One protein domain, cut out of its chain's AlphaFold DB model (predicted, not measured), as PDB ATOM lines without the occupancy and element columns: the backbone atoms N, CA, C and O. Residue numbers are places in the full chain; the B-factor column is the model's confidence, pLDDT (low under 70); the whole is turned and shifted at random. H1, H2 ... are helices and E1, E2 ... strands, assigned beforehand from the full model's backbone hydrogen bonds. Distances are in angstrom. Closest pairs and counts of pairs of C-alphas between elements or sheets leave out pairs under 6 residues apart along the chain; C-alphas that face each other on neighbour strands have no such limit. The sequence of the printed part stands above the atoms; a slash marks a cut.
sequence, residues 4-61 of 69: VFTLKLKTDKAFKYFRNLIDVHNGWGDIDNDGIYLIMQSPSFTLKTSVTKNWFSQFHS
ATOM      1  N   VAL A   4     190.932 215.352 166.671       91.31
ATOM      2  CA  VAL A   4     191.185 215.396 165.223       91.31
ATOM      3  C   VAL A   4     189.870 215.231 164.480       91.31
ATOM      4  O   VAL A   4     189.173 214.238 164.674       91.31
ATOM      5  N   PHE A   5     189.558 216.174 163.598       93.50
ATOM      6  CA  PHE A   5     188.381 216.137 162.739       93.50
ATOM      7  C   PHE A   5     188.806 216.071 161.280       93.50
ATOM      8  O   PHE A   5     189.674 216.820 160.833       93.50
ATOM      9  N   THR A   6     188.183 215.166 160.528       94.62
ATOM     10  CA  THR A   6     188.396 215.054 159.082       94.62
ATOM     11  C   THR A   6     187.117 215.426 158.357       94.62
ATOM     12  O   THR A   6     186.080 214.794 158.549       94.62
ATOM     13  N   LEU A   7     187.213 216.425 157.489       94.81
ATOM     14  CA  LEU A   7     186.136 216.911 156.649       94.81
ATOM     15  C   LEU A   7     186.417 216.546 155.190       94.81
ATOM     16  O   LEU A   7     187.336 217.080 154.562       94.81
ATOM     17  N   LYS A   8     185.603 215.639 154.646       95.88
ATOM     18  CA  LYS A   8     185.644 215.249 153.233       95.88
ATOM     19  C   LYS A   8     184.606 216.038 152.448       95.88
ATOM     20  O   LYS A   8     183.404 215.842 152.607       95.88
ATOM     21  N   LEU A   9     185.081 216.918 151.580       95.50
ATOM     22  CA  LEU A   9     184.276 217.835 150.790       95.50
ATOM     23  C   LEU A   9     184.100 217.295 149.374       95.50
ATOM     24  O   LEU A   9     185.055 216.881 148.722       95.50
ATOM     25  N   LYS A  10     182.862 217.344 148.872       94.56
ATOM     26  CA  LYS A  10     182.529 216.858 147.523       94.56
ATOM     27  C   LYS A  10     183.090 217.737 146.402       94.56
ATOM     28  O   LYS A  10     183.194 217.275 145.273       94.56
ATOM     29  N   THR A  11     183.402 219.003 146.684       97.44
ATOM     30  CA  THR A  11     183.858 219.965 145.672       97.44
ATOM     31  C   THR A  11     184.989 220.840 146.199       97.44
ATOM     32  O   THR A  11     185.030 221.183 147.382       97.44
ATOM     33  N   ASP A  12     185.858 221.287 145.295       97.75
ATOM     34  CA  ASP A  12     186.896 222.276 145.612       97.75
ATOM     35  C   ASP A  12     186.302 223.651 145.969       97.75
ATOM     36  O   ASP A  12     186.927 224.433 146.684       97.75
ATOM     37  N   LYS A  13     185.075 223.954 145.514       97.69
ATOM     38  CA  LYS A  13     184.362 225.185 145.894       97.69
ATOM     39  C   LYS A  13     184.042 225.196 147.389       97.69
ATOM     40  O   LYS A  13     184.289 226.203 148.044       97.69
ATOM     41  N   ALA A  14     183.552 224.078 147.929       96.25
ATOM     42  CA  ALA A  14     183.308 223.942 149.365       96.25
ATOM     43  C   ALA A  14     184.616 224.037 150.168       96.25
ATOM     44  O   ALA A  14     184.653 224.675 151.214       96.25
ATOM     45  N   PHE A  15     185.711 223.473 149.650       97.69
ATOM     46  CA  PHE A  15     187.027 223.598 150.283       97.69
ATOM     47  C   PHE A  15     187.480 225.049 150.393       97.69
ATOM     48  O   PHE A  15     187.857 225.503 151.471       97.69
ATOM     49  N   LYS A  16     187.415 225.791 149.282       97.88
ATOM     50  CA  LYS A  16     187.779 227.211 149.262       97.88
ATOM     51  C   LYS A  16     186.899 228.020 150.206       97.88
ATOM     52  O   LYS A  16     187.427 228.867 150.910       97.88
ATOM     53  N   TYR A  17     185.599 227.725 150.247       97.06
ATOM     54  CA  TYR A  17     184.664 228.370 151.164       97.06
ATOM     55  C   TYR A  17     185.093 228.206 152.629       97.06
ATOM     56  O   TYR A  17     185.335 229.205 153.300       97.06
ATOM     57  N   PHE A  18     185.279 226.970 153.104       96.56
ATOM     58  CA  PHE A  18     185.641 226.729 154.505       96.56
ATOM     59  C   PHE A  18     187.041 227.221 154.856       96.56
ATOM     60  O   PHE A  18     187.252 227.707 155.961       96.56
ATOM     61  N   ARG A  19     187.996 227.164 153.922       96.81
ATOM     62  CA  ARG A  19     189.304 227.792 154.132       96.81
ATOM     63  C   ARG A  19     189.170 229.306 154.325       96.81
ATOM     64  O   ARG A  19     189.708 229.826 155.293       96.81
ATOM     65  N   ASN A  20     188.413 229.981 153.459       97.44
ATOM     66  CA  ASN A  20     188.160 231.416 153.602       97.44
ATOM     67  C   ASN A  20     187.453 231.739 154.922       97.44
ATOM     68  O   ASN A  20     187.714 232.779 155.510       97.44
ATOM     69  N   LEU A  21     186.565 230.860 155.393       95.94
ATOM     70  CA  LEU A  21     185.891 231.022 156.679       95.94
ATOM     71  C   LEU A  21     186.884 230.986 157.855       95.94
ATOM     72  O   LEU A  21     186.717 231.733 158.819       95.94
ATOM     73  N   ILE A  22     187.941 230.168 157.767       95.88
ATOM     74  CA  ILE A  22     189.056 230.198 158.728       95.88
ATOM     75  C   ILE A  22     189.794 231.539 158.626       95.88
ATOM     76  O   ILE A  22     189.999 232.191 159.645       95.88
ATOM     77  N   ASP A  23     190.146 231.977 157.413       95.94
ATOM     78  CA  ASP A  23     190.886 233.227 157.185       95.94
ATOM     79  C   ASP A  23     190.125 234.463 157.705       95.94
ATOM     80  O   ASP A  23     190.652 235.239 158.497       95.94
ATOM     81  N   VAL A  24     188.862 234.630 157.304       97.19
ATOM     82  CA  VAL A  24     188.039 235.817 157.602       97.19
ATOM     83  C   VAL A  24     187.726 235.951 159.093       97.19
ATOM     84  O   VAL A  24     187.630 237.066 159.602       97.19
ATOM     85  N   HIS A  25     187.588 234.831 159.801       95.94
ATOM     86  CA  HIS A  25     187.267 234.819 161.229       95.94
ATOM     87  C   HIS A  25     188.485 234.543 162.121       95.94
ATOM     88  O   HIS A  25     188.307 234.181 163.283       95.94
ATOM     89  N   ASN A  26     189.710 234.720 161.603       93.88
ATOM     90  CA  ASN A  26     190.964 234.499 162.337       93.88
ATOM     91  C   ASN A  26     190.993 233.141 163.065       93.88
ATOM     92  O   ASN A  26     191.379 233.033 164.228       93.88
ATOM     93  N   GLY A  27     190.526 232.098 162.382       94.88
ATOM     94  CA  GLY A  27     190.332 230.768 162.943       94.88
ATOM     95  C   GLY A  27     191.599 229.932 163.055       94.88
ATOM     96  O   GLY A  27     191.553 228.875 163.682       94.88
ATOM     97  N   TRP A  28     192.709 230.367 162.450       94.44
ATOM     98  CA  TRP A  28     193.977 229.642 162.486       94.44
ATOM     99  C   TRP A  28     194.472 229.500 163.918       94.44
ATOM    100  O   TRP A  28     194.601 230.483 164.642       94.44
ATOM    101  N   GLY A  29     194.728 228.256 164.308       91.25
ATOM    102  CA  GLY A  29     195.221 227.922 165.632       91.25
ATOM    103  C   GLY A  29     196.685 227.510 165.621       91.25
ATOM    104  O   GLY A  29     197.254 227.147 164.589       91.25
ATOM    105  N   ASP A  30     197.265 227.492 166.808       85.75
ATOM    106  CA  ASP A  30     198.551 226.887 167.100       85.75
ATOM    107  C   ASP A  30     198.350 225.408 167.469       85.75
ATOM    108  O   ASP A  30     197.530 225.039 168.317       85.75
ATOM    109  N   ILE A  31     199.115 224.535 166.810       71.81
ATOM    110  CA  ILE A  31     199.045 223.086 166.993       71.81
ATOM    111  C   ILE A  31     199.352 222.643 168.415       71.81
ATOM    112  O   ILE A  31     198.860 221.584 168.822       71.81
ATOM    113  N   ASP A  32     200.101 223.434 169.174       77.94
ATOM    114  CA  ASP A  32     200.492 223.084 170.534       77.94
ATOM    115  C   ASP A  32     199.553 223.645 171.606       77.94
ATOM    116  O   ASP A  32     199.496 223.084 172.699       77.94
ATOM    117  N   ASN A  33     198.715 224.632 171.270       74.75
ATOM    118  CA  ASN A  33     197.829 225.303 172.227       74.75
ATOM    119  C   ASN A  33     196.333 225.026 172.009       74.75
ATOM    120  O   ASN A  33     195.584 224.840 172.974       74.75
ATOM    121  N   ASP A  34     195.867 224.944 170.762       71.25
ATOM    122  CA  ASP A  34     194.426 224.956 170.480       71.25
ATOM    123  C   ASP A  34     193.758 223.579 170.546       71.25
ATOM    124  O   ASP A  34     192.547 223.465 170.729       71.25
ATOM    125  N   GLY A  35     194.534 222.498 170.475       77.31
ATOM    126  CA  GLY A  35     194.057 221.133 170.721       77.31
ATOM    127  C   GLY A  35     193.045 220.572 169.709       77.31
ATOM    128  O   GLY A  35     192.657 219.410 169.868       77.31
ATOM    129  N   ILE A  36     192.644 221.339 168.686       90.31
ATOM    130  CA  ILE A  36     191.771 220.906 167.585       90.31
ATOM    131  C   ILE A  36     192.556 220.892 166.279       90.31
ATOM    132  O   ILE A  36     193.000 221.922 165.774       90.31
ATOM    133  N   TYR A  37     192.693 219.694 165.721       93.44
ATOM    134  CA  TYR A  37     193.326 219.466 164.435       93.44
ATOM    135  C   TYR A  37     192.263 219.188 163.378       93.44
ATOM    136  O   TYR A  37     191.440 218.285 163.532       93.44
ATOM    137  N   LEU A  38     192.290 219.956 162.296       93.94
ATOM    138  CA  LEU A  38     191.345 219.872 161.196       93.94
ATOM    139  C   LEU A  38     192.063 219.407 159.928       93.94
ATOM    140  O   LEU A  38     193.031 220.013 159.463       93.94
ATOM    141  N   ILE A  39     191.549 218.332 159.339       95.56
ATOM    142  CA  ILE A  39     191.968 217.824 158.038       95.56
ATOM    143  C   ILE A  39     190.822 218.079 157.060       95.56
ATOM    144  O   ILE A  39     189.788 217.423 157.138       95.56
ATOM    145  N   MET A  40     191.000 219.009 156.125       96.50
ATOM    146  CA  MET A  40     190.049 219.254 155.039       96.50
ATOM    147  C   MET A  40     190.562 218.631 153.746       96.50
ATOM    148  O   MET A  40     191.710 218.852 153.358       96.50
ATOM    149  N   GLN A  41     189.707 217.869 153.071       98.12
ATOM    150  CA  GLN A  41     190.030 217.210 151.808       98.12
ATOM    151  C   GLN A  41     188.953 217.499 150.771       98.12
ATOM    152  O   GLN A  41     187.765 217.415 151.069       98.12
ATOM    153  N   SER A  42     189.371 217.786 149.547       97.56
ATOM    154  CA  SER A  42     188.527 217.857 148.355       97.56
ATOM    155  C   SER A  42     189.214 217.109 147.207       97.56
ATOM    156  O   SER A  42     190.327 216.616 147.404       97.56
ATOM    157  N   PRO A  43     188.596 216.992 146.017       98.06
ATOM    158  CA  PRO A  43     189.214 216.288 144.894       98.06
ATOM    159  C   PRO A  43     190.633 216.765 144.558       98.06
ATOM    160  O   PRO A  43     191.495 215.932 144.294       98.06
ATOM    161  N   SER A  44     190.889 218.078 144.618       98.06
ATOM    162  CA  SER A  44     192.185 218.652 144.219       98.06
ATOM    163  C   SER A  44     193.048 219.144 145.383       98.06
ATOM    164  O   SER A  44     194.208 219.492 145.170       98.06
ATOM    165  N   PHE A  45     192.513 219.218 146.609       97.50
ATOM    166  CA  PHE A  45     193.200 219.863 147.730       97.50
ATOM    167  C   PHE A  45     193.175 219.028 149.006       97.50
ATOM    168  O   PHE A  45     192.211 218.339 149.334       97.50
ATOM    169  N   THR A  46     194.252 219.143 149.779       97.62
ATOM    170  CA  THR A  46     194.313 218.683 151.164       97.62
ATOM    171  C   THR A  46     194.944 219.779 152.008       97.62
ATOM    172  O   THR A  46     196.011 220.289 151.675       97.62
ATOM    173  N   LEU A  47     194.290 220.124 153.113       95.81
ATOM    174  CA  LEU A  47     194.817 221.013 154.139       95.81
ATOM    175  C   LEU A  47     194.775 220.283 155.473       95.81
ATOM    176  O   LEU A  47     193.730 219.775 155.874       95.81
ATOM    177  N   LYS A  48     195.916 220.245 156.155       94.88
ATOM    178  CA  LYS A  48     196.022 219.783 157.535       94.88
ATOM    179  C   LYS A  48     196.469 220.968 158.371       94.88
ATOM    180  O   LYS A  48     197.533 221.520 158.109       94.88
ATOM    181  N   THR A  49     195.642 221.380 159.318       92.44
ATOM    182  CA  THR A  49     195.884 222.590 160.101       92.44
ATOM    183  C   THR A  49     195.329 222.454 161.505       92.44
ATOM    184  O   THR A  49     194.507 221.584 161.784       92.44
ATOM    185  N   SER A  50     195.747 223.362 162.370       94.50
ATOM    186  CA  SER A  50     195.084 223.619 163.637       94.50
ATOM    187  C   SER A  50     194.127 224.793 163.488       94.50
ATOM    188  O   SER A  50     194.386 225.722 162.716       94.50
ATOM    189  N   VAL A  51     193.019 224.729 164.216       94.62
ATOM    190  CA  VAL A  51     192.059 225.828 164.348       94.62
ATOM    191  C   VAL A  51     191.798 226.094 165.822       94.62
ATOM    192  O   VAL A  51     191.878 225.174 166.640       94.62
ATOM    193  N   THR A  52     191.483 227.337 166.170       94.00
ATOM    194  CA  THR A  52     191.176 227.694 167.559       94.00
ATOM    195  C   THR A  52     189.892 227.012 168.030       94.00
ATOM    196  O   THR A  52     188.964 226.773 167.251       94.00
ATOM    197  N   LYS A  53     189.796 226.723 169.334       91.00
ATOM    198  CA  LYS A  53     188.583 226.115 169.916       91.00
ATOM    199  C   LYS A  53     187.344 226.984 169.714       91.00
ATOM    200  O   LYS A  53     186.278 226.447 169.439       91.00
ATOM    201  N   ASN A  54     187.501 228.304 169.835       92.56
ATOM    202  CA  ASN A  54     186.410 229.265 169.671       92.56
ATOM    203  C   ASN A  54     185.904 229.310 168.224       92.56
ATOM    204  O   ASN A  54     184.699 229.293 167.994       92.56
ATOM    205  N   TRP A  55     186.810 229.320 167.240       94.56
ATOM    206  CA  TRP A  55     186.402 229.231 165.840       94.56
ATOM    207  C   TRP A  55     185.692 227.902 165.573       94.56
ATOM    208  O   TRP A  55     184.599 227.871 165.012       94.56
ATOM    209  N   PHE A  56     186.265 226.796 166.052       93.44
ATOM    210  CA  PHE A  56     185.674 225.483 165.841       93.44
ATOM    211  C   PHE A  56     184.277 225.374 166.456       93.44
ATOM    212  O   PHE A  56     183.375 224.915 165.767       93.44
ATOM    213  N   SER A  57     184.061 225.842 167.692       92.62
ATOM    214  CA  SER A  57     182.744 225.798 168.346       92.62
ATOM    215  C   SER A  57     181.675 226.616 167.618       92.62
ATOM    216  O   SER A  57     180.496 226.307 167.737       92.62
ATOM    217  N   GLN A  58     182.067 227.645 166.864       94.25
ATOM    218  CA  GLN A  58     181.137 228.469 166.091       94.25
ATOM    219  C   GLN A  58     180.766 227.838 164.744       94.25
ATOM    220  O   GLN A  58     179.607 227.907 164.346       94.25
ATOM    221  N   PHE A  59     181.725 227.211 164.052       94.69
ATOM    222  CA  PHE A  59     181.555 226.837 162.639       94.69
ATOM    223  C   PHE A  59     181.520 225.326 162.363       94.69
ATOM    224  O   PHE A  59     181.208 224.921 161.243       94.69
ATOM    225  N   HIS A  60     181.794 224.458 163.346       92.50
ATOM    226  CA  HIS A  60     181.836 223.005 163.109       92.50
ATOM    227  C   HIS A  60     180.514 222.443 162.557       92.50
ATOM    228  O   HIS A  60     180.524 221.532 161.729       92.50
ATOM    229  N   SER A  61     179.375 222.994 162.982       92.31
ATOM    230  CA  SER A  61     178.047 222.563 162.539       92.31
ATOM    231  C   SER A  61     177.798 222.884 161.063       92.31
ATOM    232  O   SER A  61     177.275 222.041 160.335       92.31
TER     233      SER A  61
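What this domain is: This is residues 4 to 61 of the 69 residues of an uncharacterized protein of Escherichia coli (UniProt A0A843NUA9). A three-stranded sheet, E1, E2 and E3, forms one layer, and the long helix H1 packs over one face of it, running along the strands. The short helix H2 sits at one end of this two-layer body, where its residues 53 to 56 graze the sheet. The printed part has 58 residues, with two named helices and three named strands in the order E1, H1, E2, E3, H2; the class is mixed, helices and strands. The sheet runs E1, E2, E3 and is mixed, E1 and E2 parallel, E2 and E3 antiparallel. The whole is compact, with a radius of gyration of the C-alphas of 10.7 A, and elongated, with spans of 30 by 19 by 17 A.

How they stand to each other: Start at the inner strand E2, residues 36 to 41. On one side of it look for the edge strand E1, residues 4 to 8, parallel at 19 degrees; N 5 and O 37 are within hydrogen-bond range at 2.8 A, as are N 39 and O 5 at 2.8 A. On its other side is the edge strand E3, residues 46 to 51, antiparallel at 160 degrees, with N 38 and O 49 2.8 A apart; E2 and E3 form a hairpin. The sheet is twisted, its C-alphas lying up to 4.2 A off the best plane. Now look over one face for H1, residues 12 to 24, on the sheet at a height over the sheet of 9.6 A. H1 lies over E2 and along the strands, at 18 degrees to E2 on the local plane; only just not over E3, with 2 of its C-alphas falling there. The closest C-alphas of H1 and E2 are those of Phe 15 and Met 40, 7.1 A apart. E1, H1 and E2 make a strand-helix-strand unit, two parallel neighbour strands with a helix between, and its crossover is right-handed. Further out, H2, residues 53 to 59, only grazes the sheet; its closest C-alpha pair with E2 is Lys 53 and Ile 36, 6.5 A. H1 and H2 are close but not clearly touching, nearest at the C-alphas of Ile 22 and Trp 55, 7.7 A, at a steep tilt of 49 degrees, opposite ways. In H1 and H2 every O i to N i+4 pair is within hydrogen-bond range.

Where its parts are: Find C-alpha 36 at (191.771, 220.906, 167.585); from there E2 runs 16.3 A to residue 41. E3, residues 46 to 51, covers 15.2 A. E1 begins at C-alpha 4, (191.185, 215.396, 165.223), and runs 13.2 A to residue 8. H1 covers 18.1 A from residue 12 to 24. H2 runs 10.1 A from residue 53 to C-alpha 59 at (181.555, 226.837, 162.639).

The domain as a whole: Look for the two farthest C-alphas at Thr 11 and Asn 33, 30.5 A apart. The printed part has no cut. The link from H1 to E2, 11 residues, is long; the links E1 to H1, E2 to E3 and E3 to H2 are tight. The mean pLDDT of the printed part is 93.2, and no printed residue is under 70.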